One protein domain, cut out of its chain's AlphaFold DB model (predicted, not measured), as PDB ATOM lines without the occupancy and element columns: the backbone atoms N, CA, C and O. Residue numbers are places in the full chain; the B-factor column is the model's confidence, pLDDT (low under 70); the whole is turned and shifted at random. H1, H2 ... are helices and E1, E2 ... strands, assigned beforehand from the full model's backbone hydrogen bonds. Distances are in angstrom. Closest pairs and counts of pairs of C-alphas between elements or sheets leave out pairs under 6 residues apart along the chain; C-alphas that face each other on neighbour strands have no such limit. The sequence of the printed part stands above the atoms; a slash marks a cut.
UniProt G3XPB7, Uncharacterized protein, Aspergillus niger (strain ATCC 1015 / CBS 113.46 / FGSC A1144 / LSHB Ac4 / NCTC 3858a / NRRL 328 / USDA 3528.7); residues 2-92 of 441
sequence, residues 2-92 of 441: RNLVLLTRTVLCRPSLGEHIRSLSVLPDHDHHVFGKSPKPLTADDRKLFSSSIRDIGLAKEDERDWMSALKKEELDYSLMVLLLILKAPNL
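What this domain is: This is residues 2 to 92 of the 441 residues of an uncharacterized protein of Aspergillus niger (strain ATCC 1015 / CBS 113.46 / FGSC A1144 / LSHB Ac4 / NCTC 3858a / NRRL 328 / USDA 3528.7) (UniProt G3XPB7). The longest helix, H4, folds back into H5 as a helical hairpin, and this hairpin crosses one side of a second pair of helices, H1 and H6, which run side by side the same way. The short helix H2 sits at the closing end of H6, E1 passes along the pair away from the hairpin, and at the other end residues 30 to 37, with the small helix H3, stick out as a loop. The printed part has 91 residues, with six named helices and one named strand in the order H1, H2, E1, H3, H4, H5, H6; the class is mostly helix. It is compact, with a radius of gyration of the C-alphas of 13.4 A and spans of 36 by 31 by 20 A.

How they stand to each other: H4, residues 44 to 57, and H5, residues 61 to 72, touch and form a hairpin at a shallow tilt of 20 degrees, opposite ways; their closest C-alphas, of Ser 51 and Met 68, are 6.7 A apart. H1, residues 2 to 13, touches H4 with residues 9 to 12 alone, the same way at a steep tilt of 57 degrees; the closest C-alphas, of Arg 9 and Asp 46, are 7.0 A apart. H6, residues 78 to 88, touches H1 at a shallow tilt of 28 degrees, the same way, with the C-alphas of Thr 8 and Leu 85 closest at 5.6 A. H6 is close to H4 but not clearly touching, with the C-alphas of Ile 54 and Leu 84 closest at 7.9 A and a steep tilt of 59 degrees. Of the 3 pairs of helices that touch and have a tilt, 2 are at a shallow tilt, only just mostly aligned packing. H2, residues 15 to 19, touches H6, with the C-alphas of Gly 18 and Lys 88 closest at 5.0 A. E1, residues 23 to 26, pairs with no named strand; its closest C-alpha to H6 is that of Val 26, 7.2 A from that of Val 82. H3, residues 31 to 34, touches no helix. Every O i to N i+4 pair is within hydrogen-bond range in H1, H2, H4 and H5, and 6 of 7 are in H6; H3 is too short for such a pair.

Where its parts are: H4 is 20.3 A from first to last C-alpha, starting at C-alpha 44 (217.130, 270.446, 116.317). H1 is 16.7 A long from C-alpha 2 (205.747, 262.246, 121.461), H5 16.5 A and H6 16.1 A, ending at C-alpha 88 (219.227, 257.233, 133.578).

The domain as a whole: The C-alphas farthest apart, of Phe 35 and Ala 60, are 38.7 A apart. The printed part has no cut and no long link. The mean pLDDT of the printed part is 86.1, and residues 30 to 40 and residue 74 are under 70.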
ATOM      1  N   ARG A   2     205.361 260.900 120.957       78.88
ATOM      2  CA  ARG A   2     205.747 262.246 121.461       78.88
ATOM      3  C   ARG A   2     206.061 262.293 122.966       78.88
ATOM      4  O   ARG A   2     207.014 262.956 123.372       78.88
ATOM      5  N   ASN A   3     205.264 261.606 123.782       84.50
ATOM      6  CA  ASN A   3     205.426 261.602 125.239       84.50
ATOM      7  C   ASN A   3     206.749 260.955 125.663       84.50
ATOM      8  O   ASN A   3     207.427 261.485 126.538       84.50
ATOM      9  N   LEU A   4     207.156 259.884 124.972       87.31
ATOM     10  CA  LEU A   4     208.443 259.227 125.181       87.31
ATOM     11  C   LEU A   4     209.603 260.208 124.958       87.31
ATOM     12  O   LEU A   4     210.435 260.374 125.840       87.31
ATOM     13  N   VAL A   5     209.603 260.950 123.845       88.19
ATOM     14  CA  VAL A   5     210.626 261.977 123.558       88.19
ATOM     15  C   VAL A   5     210.710 263.029 124.663       88.19
ATOM     16  O   VAL A   5     211.804 263.363 125.122       88.19
ATOM     17  N   LEU A   6     209.563 263.560 125.098       89.62
ATOM     18  CA  LEU A   6     209.508 264.591 126.137       89.62
ATOM     19  C   LEU A   6     210.002 264.067 127.487       89.62
ATOM     20  O   LEU A   6     210.739 264.774 128.181       89.62
ATOM     21  N   LEU A   7     209.637 262.836 127.845       91.00
ATOM     22  CA  LEU A   7     210.107 262.182 129.059       91.00
ATOM     23  C   LEU A   7     211.622 261.960 129.000       91.00
ATOM     24  O   LEU A   7     212.330 262.395 129.910       91.00
ATOM     25  N   THR A   8     212.134 261.390 127.906       92.81
ATOM     26  CA  THR A   8     213.573 261.172 127.686       92.81
ATOM     27  C   THR A   8     214.350 262.476 127.784       92.81
ATOM     28  O   THR A   8     215.307 262.567 128.552       92.81
ATOM     29  N   ARG A   9     213.905 263.531 127.093       93.94
ATOM     30  CA  ARG A   9     214.495 264.873 127.199       93.94
ATOM     31  C   ARG A   9     214.512 265.370 128.644       93.94
ATOM     32  O   ARG A   9     215.541 265.848 129.111       93.94
ATOM     33  N   THR A  10     213.390 265.265 129.351       94.69
ATOM     34  CA  THR A  10     213.256 265.765 130.726       94.69
ATOM     35  C   THR A  10     214.230 265.069 131.673       94.69
ATOM     36  O   THR A  10     214.923 265.739 132.440       94.69
ATOM     37  N   VAL A  11     214.332 263.742 131.581       95.25
ATOM     38  CA  VAL A  11     215.238 262.935 132.408       95.25
ATOM     39  C   VAL A  11     216.702 263.200 132.052       95.25
ATOM     40  O   VAL A  11     217.531 263.335 132.948       95.25
ATOM     41  N   LEU A  12     217.036 263.357 130.767       94.25
ATOM     42  CA  LEU A  12     218.397 263.700 130.345       94.25
ATOM     43  C   LEU A  12     218.823 265.094 130.826       94.25
ATOM     44  O   LEU A  12     219.953 265.263 131.277       94.25
ATOM     45  N   CYS A  13     217.923 266.081 130.786       93.81
ATOM     46  CA  CYS A  13     218.194 267.422 131.313       93.81
ATOM     47  C   CYS A  13     218.254 267.467 132.847       93.81
ATOM     48  O   CYS A  13     218.878 268.370 133.404       93.81
ATOM     49  N   ARG A  14     217.594 266.532 133.543       93.62
ATOM     50  CA  ARG A  14     217.552 266.458 135.012       93.62
ATOM     51  C   ARG A  14     217.754 265.013 135.493       93.62
ATOM     52  O   ARG A  14     216.787 264.389 135.932       93.62
ATOM     53  N   PRO A  15     218.996 264.491 135.479       88.62
ATOM     54  CA  PRO A  15     219.275 263.090 135.810       88.62
ATOM     55  C   PRO A  15     218.825 262.657 137.209       88.62
ATOM     56  O   PRO A  15     218.501 261.489 137.397       88.62
ATOM     57  N   SER A  16     218.728 263.585 138.169       94.12
ATOM     58  CA  SER A  16     218.195 263.294 139.506       94.12
ATOM     59  C   SER A  16     216.759 262.767 139.478       94.12
ATOM     60  O   SER A  16     216.389 261.976 140.334       94.12
ATOM     61  N   LEU A  17     215.952 263.135 138.473       93.94
ATOM     62  CA  LEU A  17     214.624 262.543 138.283       93.94
ATOM     63  C   LEU A  17     214.719 261.054 137.941       93.94
ATOM     64  O   LEU A  17     213.918 260.259 138.422       93.94
ATOM     65  N   GLY A  18     215.721 260.678 137.145       92.44
ATOM     66  CA  GLY A  18     215.967 259.298 136.743       92.44
ATOM     67  C   GLY A  18     216.268 258.371 137.924       92.44
ATOM     68  O   GLY A  18     215.785 257.243 137.965       92.44
ATOM     69  N   GLU A  19     216.955 258.868 138.956       94.00
ATOM     70  CA  GLU A  19     217.224 258.106 140.185       94.00
ATOM     71  C   GLU A  19     215.950 257.701 140.945       94.00
ATOM     72  O   GLU A  19     215.963 256.713 141.688       94.00
ATOM     73  N   HIS A  20     214.850 258.430 140.742       95.25
ATOM     74  CA  HIS A  20     213.547 258.146 141.339       95.25
ATOM     75  C   HIS A  20     212.663 257.232 140.478       95.25
ATOM     76  O   HIS A  20     211.641 256.752 140.970       95.25
ATOM     77  N   ILE A  21     213.047 256.940 139.229       96.12
ATOM     78  CA  ILE A  21     212.289 256.035 138.360       96.12
ATOM     79  C   ILE A  21     212.457 254.600 138.871       96.12
ATOM     80  O   ILE A  21     213.551 254.031 138.860       96.12
ATOM     81  N   ARG A  22     211.349 254.020 139.343       97.12
ATOM     82  CA  ARG A  22     211.258 252.627 139.820       97.12
ATOM     83  C   ARG A  22     210.466 251.724 138.887       97.12
ATOM     84  O   ARG A  22     210.730 250.528 138.850       97.12
ATOM     85  N   SER A  23     209.528 252.303 138.154       97.38
ATOM     86  CA  SER A  23     208.673 251.623 137.194       97.38
ATOM     87  C   SER A  23     208.671 252.430 135.906       97.38
ATOM     88  O   SER A  23     208.592 253.662 135.954       97.38
ATOM     89  N   LEU A  24     208.806 251.741 134.782       95.62
ATOM     90  CA  LEU A  24     208.759 252.332 133.460       95.62
ATOM     91  C   LEU A  24     207.924 251.420 132.563       95.62
ATOM     92  O   LEU A  24     208.337 250.300 132.283       95.62
ATOM     93  N   SER A  25     206.778 251.919 132.108       93.94
ATOM     94  CA  SER A  25     206.018 251.311 131.018       93.94
ATOM     95  C   SER A  25     206.114 252.219 129.804       93.94
ATOM     96  O   SER A  25     205.840 253.421 129.898       93.94
ATOM     97  N   VAL A  26     206.591 251.668 128.691       89.19
ATOM     98  CA  VAL A  26     206.681 252.392 127.428       89.19
ATOM     99  C   VAL A  26     206.132 251.510 126.331       89.19
ATOM    100  O   VAL A  26     206.782 250.554 125.926       89.19
ATOM    101  N   LEU A  27     204.984 251.891 125.797       86.69
ATOM    102  CA  LEU A  27     204.361 251.220 124.667       86.69
ATOM    103  C   LEU A  27     204.332 252.183 123.478       86.69
ATOM    104  O   LEU A  27     204.209 253.404 123.677       86.69
ATOM    105  N   PRO A  28     204.533 251.688 122.248       77.62
ATOM    106  CA  PRO A  28     204.239 252.474 121.068       77.62
ATOM    107  C   PRO A  28     202.748 252.844 121.066       77.62
ATOM    108  O   PRO A  28     201.913 252.189 121.670       77.62
ATOM    109  N   ASP A  29     202.437 253.974 120.442       70.06
ATOM    110  CA  ASP A  29     201.061 254.454 120.331       70.06
ATOM    111  C   ASP A  29     200.503 253.892 119.018       70.06
ATOM    112  O   ASP A  29     200.914 254.348 117.944       70.06
ATOM    113  N   HIS A  30     199.674 252.847 119.104       59.31
ATOM    114  CA  HIS A  30     199.183 252.078 117.950       59.31
ATOM    115  C   HIS A  30     198.251 252.913 117.045       59.31
ATOM    116  O   HIS A  30     198.198 252.702 115.829       59.31
ATOM    117  N   ASP A  31     197.639 253.973 117.586       51.34
ATOM    118  CA  ASP A  31     196.779 254.914 116.855       51.34
ATOM    119  C   ASP A  31     197.520 255.682 115.750       51.34
ATOM    120  O   ASP A  31     196.916 256.205 114.809       51.34
ATOM    121  N   HIS A  32     198.850 255.774 115.811       48.56
ATOM    122  CA  HIS A  32     199.614 256.478 114.778       48.56
ATOM    123  C   HIS A  32     199.595 255.761 113.418       48.56
ATOM    124  O   HIS A  32     199.752 256.431 112.394       48.56
ATOM    125  N   HIS A  33     199.357 254.444 113.395       44.41
ATOM    126  CA  HIS A  33     199.190 253.681 112.157       44.41
ATOM    127  C   HIS A  33     197.758 253.768 111.608       44.41
ATOM    128  O   HIS A  33     197.583 253.818 110.393       44.41
ATOM    129  N   VAL A  34     196.755 253.883 112.485       42.06
ATOM    130  CA  VAL A  34     195.331 253.964 112.113       42.06
ATOM    131  C   VAL A  34     194.931 255.376 111.662       42.06
ATOM    132  O   VAL A  34     194.201 255.536 110.686       42.06
ATOM    133  N   PHE A  35     195.468 256.428 112.293       45.66
ATOM    134  CA  PHE A  35     195.090 257.824 112.012       45.66
ATOM    135  C   PHE A  35     196.087 258.604 111.141       45.66
ATOM    136  O   PHE A  35     195.986 259.831 111.031       45.66
ATOM    137  N   GLY A  36     197.074 257.931 110.532       45.09
ATOM    138  CA  GLY A  36     197.971 258.520 109.525       45.09
ATOM    139  C   GLY A  36     198.811 259.713 110.004       45.09
ATOM    140  O   GLY A  36     199.329 260.480 109.191       45.09
ATOM    141  N   LYS A  37     198.954 259.914 111.320       52.28
ATOM    142  CA  LYS A  37     199.777 260.987 111.888       52.28
ATOM    143  C   LYS A  37     201.141 260.423 112.246       52.28
ATOM    144  O   LYS A  37     201.352 259.955 113.361       52.28
ATOM    145  N   SER A  38     202.087 260.535 111.314       55.56
ATOM    146  CA  SER A  38     203.497 260.290 111.616       55.56
ATOM    147  C   SER A  38     203.915 261.115 112.844       55.56
ATOM    148  O   SER A  38     203.521 262.287 112.962       55.56
ATOM    149  N   PRO A  39     204.708 260.547 113.770       62.41
ATOM    150  CA  PRO A  39     205.232 261.298 114.901       62.41
ATOM    151  C   PRO A  39     205.912 262.575 114.406       62.41
ATOM    152  O   PRO A  39     206.645 262.552 113.417       62.41
ATOM    153  N   LYS A  40     205.697 263.704 115.095       67.81
ATOM    154  CA  LYS A  40     206.430 264.931 114.757       67.81
ATOM    155  C   LYS A  40     207.936 264.642 114.817       67.81
ATOM    156  O   LYS A  40     208.383 264.075 115.820       67.81
ATOM    157  N   PRO A  41     208.714 265.050 113.801       74.50
ATOM    158  CA  PRO A  41     210.150 264.825 113.800       74.50
ATOM    159  C   PRO A  41     210.799 265.525 114.998       74.50
ATOM    160  O   PRO A  41     210.330 266.570 115.457       74.50
ATOM    161  N   LEU A  42     211.904 264.957 115.487       82.50
ATOM    162  CA  LEU A  42     212.692 265.560 116.560       82.50
ATOM    163  C   LEU A  42     213.129 266.982 116.195       82.50
ATOM    164  O   LEU A  42     213.626 267.220 115.085       82.50
ATOM    165  N   THR A  43     213.020 267.901 117.156       87.81
ATOM    166  CA  THR A  43     213.543 269.261 116.994       87.81
ATOM    167  C   THR A  43     215.072 269.248 116.900       87.81
ATOM    168  O   THR A  43     215.734 268.286 117.303       87.81
ATOM    169  N   ALA A  44     215.671 270.322 116.376       88.81
ATOM    170  CA  ALA A  44     217.130 270.446 116.317       88.81
ATOM    171  C   ALA A  44     217.776 270.347 117.715       88.81
ATOM    172  O   ALA A  44     218.829 269.724 117.865       88.81
ATOM    173  N   ASP A  45     217.109 270.895 118.734       90.06
ATOM    174  CA  ASP A  45     217.556 270.834 120.124       90.06
ATOM    175  C   ASP A  45     217.474 269.415 120.692       90.06
ATOM    176  O   ASP A  45     218.425 268.970 121.336       90.06
ATOM    177  N   ASP A  46     216.398 268.673 120.403       90.44
ATOM    178  CA  ASP A  46     216.274 267.268 120.814       90.44
ATOM    179  C   ASP A  46     217.371 266.419 120.169       90.44
ATOM    180  O   ASP A  46     218.064 265.663 120.848       90.44
ATOM    181  N   ARG A  47     217.610 266.604 118.863       90.81
ATOM    182  CA  ARG A  47     218.684 265.900 118.149       90.81
ATOM    183  C   ARG A  47     220.046 266.206 118.754       90.81
ATOM    184  O   ARG A  47     220.846 265.286 118.918       90.81
ATOM    185  N   LYS A  48     220.317 267.467 119.106       93.69
ATOM    186  CA  LYS A  48     221.575 267.875 119.746       93.69
ATOM    187  C   LYS A  48     221.727 267.244 121.131       93.69
ATOM    188  O   LYS A  48     222.789 266.694 121.423       93.69
ATOM    189  N   LEU A  49     220.678 267.287 121.954       94.69
ATOM    190  CA  LEU A  49     220.664 266.714 123.299       94.69
ATOM    191  C   LEU A  49     220.883 265.199 123.271       94.69
ATOM    192  O   LEU A  49     221.758 264.689 123.973       94.69
ATOM    193  N   PHE A  50     220.122 264.480 122.444       94.38
ATOM    194  CA  PHE A  50     220.218 263.026 122.340       94.38
ATOM    195  C   PHE A  50     221.556 262.606 121.735       94.38
ATOM    196  O   PHE A  50     222.203 261.718 122.276       94.38
ATOM    197  N   SER A  51     222.049 263.305 120.707       94.69
ATOM    198  CA  SER A  51     223.386 263.053 120.147       94.69
ATOM    199  C   SER A  51     224.498 263.221 121.184       94.69
ATOM    200  O   SER A  51     225.420 262.410 121.231       94.69
ATOM    201  N   SER A  52     224.431 264.273 122.009       95.19
ATOM    202  CA  SER A  52     225.382 264.464 123.113       95.19
ATOM    203  C   SER A  52     225.288 263.310 124.102       95.19
ATOM    204  O   SER A  52     226.294 262.695 124.426       95.19
ATOM    205  N   SER A  53     224.063 262.961 124.500       94.94
ATOM    206  CA  SER A  53     223.817 261.905 125.479       94.94
ATOM    207  C   SER A  53     224.322 260.544 125.003       94.94
ATOM    208  O   SER A  53     224.881 259.820 125.812       94.94
ATOM    209  N   ILE A  54     224.173 260.217 123.710       95.19
ATOM    210  CA  ILE A  54     224.689 258.984 123.088       95.19
ATOM    211  C   ILE A  54     226.221 258.942 123.141       95.19
ATOM    212  O   ILE A  54     226.794 257.923 123.520       95.19
ATOM    213  N   ARG A  55     226.892 260.053 122.817       95.50
ATOM    214  CA  ARG A  55     228.359 260.152 122.911       95.50
ATOM    215  C   ARG A  55     228.847 259.973 124.346       95.50
ATOM    216  O   ARG A  55     229.834 259.279 124.574       95.50
ATOM    217  N   ASP A  56     228.120 260.531 125.312       94.62
ATOM    218  CA  ASP A  56     228.460 260.445 126.735       94.62
ATOM    219  C   ASP A  56     228.360 259.008 127.290       94.62
ATOM    220  O   ASP A  56     228.982 258.696 128.305       94.62
ATOM    221  N   ILE A  57     227.629 258.102 126.619       94.38
ATOM    222  CA  ILE A  57     227.587 256.668 126.968       94.38
ATOM    223  C   ILE A  57     228.968 256.023 126.779       94.38
ATOM    224  O   ILE A  57     229.336 255.111 127.526       94.38
ATOM    225  N   GLY A  58     229.737 256.495 125.791       94.12
ATOM    226  CA  GLY A  58     231.036 255.939 125.425       94.12
ATOM    227  C   GLY A  58     230.937 254.523 124.853       94.12
ATOM    228  O   GLY A  58     231.654 253.634 125.317       94.12
ATOM    229  N   LEU A  59     230.025 254.311 123.897       94.44
ATOM    230  CA  LEU A  59     229.902 253.068 123.123       94.44
ATOM    231  C   LEU A  59     231.125 252.857 122.205       94.44
ATOM    232  O   LEU A  59     231.935 253.764 121.995       94.44
ATOM    233  N   ALA A  60     231.271 251.658 121.632       94.94
ATOM    234  CA  ALA A  60     232.254 251.438 120.571       94.94
ATOM    235  C   ALA A  60     231.941 252.334 119.358       94.94
ATOM    236  O   ALA A  60     230.785 252.653 119.095       94.94
ATOM    237  N   LYS A  61     232.960 252.734 118.584       93.88
ATOM    238  CA  LYS A  61     232.787 253.684 117.461       93.88
ATOM    239  C   LYS A  61     231.768 253.223 116.413       93.88
ATOM    240  O   LYS A  61     231.146 254.056 115.759       93.88
ATOM    241  N   GLU A  62     231.662 251.915 116.201       94.25
ATOM    242  CA  GLU A  62     230.682 251.310 115.295       94.25
ATOM    243  C   GLU A  62     229.266 251.348 115.882       94.25
ATOM    244  O   GLU A  62     228.359 251.842 115.222       94.25
ATOM    245  N   ASP A  63     229.103 250.973 117.152       94.38
ATOM    246  CA  ASP A  63     227.820 251.018 117.860       94.38
ATOM    247  C   ASP A  63     227.293 252.457 118.005       94.38
ATOM    248  O   ASP A  63     226.119 252.723 117.753       94.38
ATOM    249  N   GLU A  64     228.164 253.420 118.332       94.56
ATOM    250  CA  GLU A  64     227.801 254.842 118.369       94.56
ATOM    251  C   GLU A  64     227.318 255.313 116.992       94.56
ATOM    252  O   GLU A  64     226.327 256.037 116.892       94.56
ATOM    253  N   ARG A  65     227.980 254.886 115.908       94.12
ATOM    254  CA  ARG A  65     227.558 255.219 114.542       94.12
ATOM    255  C   ARG A  65     226.177 254.641 114.234       94.12
ATOM    256  O   ARG A  65     225.367 255.364 113.652       94.12
ATOM    257  N   ASP A  66     225.909 253.399 114.631       92.00
ATOM    258  CA  ASP A  66     224.606 252.745 114.462       92.00
ATOM    259  C   ASP A  66     223.503 253.533 115.193       92.00
ATOM    260  O   ASP A  66     222.494 253.900 114.584       92.00
ATOM    261  N   TRP A  67     223.730 253.900 116.458       93.69
ATOM    262  CA  TRP A  67     222.787 254.684 117.267       93.69
ATOM    263  C   TRP A  67     222.553 256.084 116.693       93.69
ATOM    264  O   TRP A  67     221.419 256.556 116.585       93.69
ATOM    265  N   MET A  68     223.624 256.754 116.265       92.94
ATOM    266  CA  MET A  68     223.549 258.073 115.636       92.94
ATOM    267  C   MET A  68     222.841 258.028 114.277       92.94
ATOM    268  O   MET A  68     222.223 259.015 113.881       92.94
ATOM    269  N   SER A  69     222.935 256.912 113.552       90.50
ATOM    270  CA  SER A  69     222.199 256.681 112.306       90.50
ATOM    271  C   SER A  69     220.708 256.492 112.581       90.50
ATOM    272  O   SER A  69     219.886 257.156 111.953       90.50
ATOM    273  N   ALA A  70     220.355 255.676 113.581       87.38
ATOM    274  CA  ALA A  70     218.971 255.482 114.013       87.38
ATOM    275  C   ALA A  70     218.313 256.803 114.452       87.38
ATOM    276  O   ALA A  70     217.194 257.094 114.045       87.38
ATOM    277  N   LEU A  71     219.041 257.670 115.166       87.00
ATOM    278  CA  LEU A  71     218.547 258.992 115.575       87.00
ATOM    279  C   LEU A  71     218.265 259.941 114.390       87.00
ATOM    280  O   LEU A  71     217.482 260.886 114.517       87.00
ATOM    281  N   LYS A  72     218.935 259.746 113.247       83.62
ATOM    282  CA  LYS A  72     218.773 260.582 112.044       83.62
ATOM    283  C   LYS A  72     217.599 260.167 111.169       83.62
ATOM    284  O   LYS A  72     217.207 260.973 110.328       83.62
ATOM    285  N   LYS A  73     217.056 258.961 111.354       79.75
ATOM    286  CA  LYS A  73     215.869 258.507 110.626       79.75
ATOM    287  C   LYS A  73     214.689 259.446 110.896       79.75
ATOM    288  O   LYS A  73     214.637 260.132 111.923       79.75
ATOM    289  N   GLU A  74     213.785 259.527 109.926       67.88
ATOM    290  CA  GLU A  74     212.552 260.310 110.058       67.88
ATOM    291  C   GLU A  74     211.635 259.684 111.111       67.88
ATOM    292  O   GLU A  74     211.113 260.388 111.976       67.88
ATOM    293  N   GLU A  75     211.549 258.354 111.101       70.06
ATOM    294  CA  GLU A  75     210.922 257.564 112.150       70.06
ATOM    295  C   GLU A  75     211.898 257.358 113.306       70.06
ATOM    296  O   GLU A  75     213.001 256.826 113.149       70.06
ATOM    297  N   LEU A  76     211.492 257.827 114.482       75.06
ATOM    298  CA  LEU A  76     212.284 257.708 115.691       75.06
ATOM    299  C   LEU A  76     212.301 256.257 116.179       75.06
ATOM    300  O   LEU A  76     211.248 255.664 116.391       75.06
ATOM    301  N   ASP A  77     213.495 255.728 116.432       84.88
ATOM    302  CA  ASP A  77     213.672 254.380 116.971       84.88
ATOM    303  C   ASP A  77     213.181 254.300 118.431       84.88
ATOM    304  O   ASP A  77     213.735 254.936 119.334       84.88
ATOM    305  N   TYR A  78     212.109 253.537 118.648       87.56
ATOM    306  CA  TYR A  78     211.494 253.315 119.959       87.56
ATOM    307  C   TYR A  78     212.480 252.718 120.968       87.56
ATOM    308  O   TYR A  78     212.630 253.245 122.074       87.56
ATOM    309  N   SER A  79     213.208 251.677 120.564       90.69
ATOM    310  CA  SER A  79     214.127 250.943 121.436       90.69
ATOM    311  C   SER A  79     215.263 251.845 121.904       90.69
ATOM    312  O   SER A  79     215.596 251.879 123.089       90.69
ATOM    313  N   LEU A  80     215.801 252.665 120.996       91.50
ATOM    314  CA  LEU A  80     216.813 253.669 121.315       91.50
ATOM    315  C   LEU A  80     216.329 254.650 122.396       91.50
ATOM    316  O   LEU A  80     217.067 254.954 123.334       91.50
ATOM    317  N   MET A  81     215.095 255.151 122.287       90.56
ATOM    318  CA  MET A  81     214.548 256.104 123.261       90.56
ATOM    319  C   MET A  81     214.313 255.471 124.631       90.56
ATOM    320  O   MET A  81     214.629 256.096 125.648       90.56
ATOM    321  N   VAL A  82     213.802 254.238 124.660       94.06
ATOM    322  CA  VAL A  82     213.636 253.459 125.893       94.06
ATOM    323  C   VAL A  82     214.992 253.239 126.570       94.06
ATOM    324  O   VAL A  82     215.124 253.449 127.775       94.06
ATOM    325  N   LEU A  83     216.038 252.915 125.810       95.31
ATOM    326  CA  LEU A  83     217.376 252.686 126.362       95.31
ATOM    327  C   LEU A  83     218.027 253.944 126.939       95.31
ATOM    328  O   LEU A  83     218.670 253.871 127.989       95.31
ATOM    329  N   LEU A  84     217.832 255.105 126.307       94.12
ATOM    330  CA  LEU A  84     218.294 256.380 126.865       94.12
ATOM    331  C   LEU A  84     217.637 256.686 128.220       94.12
ATOM    332  O   LEU A  84     218.298 257.241 129.101       94.12
ATOM    333  N   LEU A  85     216.370 256.300 128.409       94.25
ATOM    334  CA  LEU A  85     215.684 256.398 129.700       94.25
ATOM    335  C   LEU A  85     216.216 255.392 130.719       94.25
ATOM    336  O   LEU A  85     216.571 255.790 131.829       94.25
ATOM    337  N   ILE A  86     216.317 254.114 130.340       95.19
ATOM    338  CA  ILE A  86     216.820 253.038 131.207       95.19
ATOM    339  C   ILE A  86     218.208 253.385 131.754       95.19
ATOM    340  O   ILE A  86     218.465 253.210 132.945       95.19
ATOM    341  N   LEU A  87     219.090 253.947 130.923       94.31
ATOM    342  CA  LEU A  87     220.439 254.335 131.339       94.31
ATOM    343  C   LEU A  87     220.445 255.399 132.450       94.31
ATOM    344  O   LEU A  87     221.390 255.477 133.236       94.31
ATOM    345  N   LYS A  88     219.402 256.228 132.523       94.38
ATOM    346  CA  LYS A  88     219.227 257.233 133.578       94.38
ATOM    347  C   LYS A  88     218.362 256.744 134.738       94.38
ATOM    348  O   LYS A  88     218.220 257.485 135.703       94.38
ATOM    349  N   ALA A  89     217.852 255.516 134.691       95.75
ATOM    350  CA  ALA A  89     217.033 254.904 135.731       95.75
ATOM    351  C   ALA A  89     217.784 253.754 136.441       95.75
ATOM    352  O   ALA A  89     217.389 252.591 136.338       95.75
ATOM    353  N   PRO A  90     218.852 254.030 137.222       94.69
ATOM    354  CA  PRO A  90     219.674 252.992 137.874       94.69
ATOM    355  C   PRO A  90     218.928 252.195 138.959       94.69
ATOM    356  O   PRO A  90     219.459 251.260 139.558       94.69
ATOM    357  N   ASN A  91     217.714 252.625 139.272       96.31
ATOM    358  CA  ASN A  91     216.873 252.156 140.356       96.31
ATOM    359  C   ASN A  91     215.595 251.470 139.851       96.31
ATOM    360  O   ASN A  91     214.734 251.154 140.679       96.31
ATOM    361  N   LEU A  92     215.501 251.248 138.536       97.69
ATOM    362  CA  LEU A  92     214.385 250.599 137.864       97.69
ATOM    363  C   LEU A  92     214.205 249.162 138.367       97.69
ATOM    364  O   LEU A  92     215.166 248.395 138.402       97.69
TER     365      LEU A  92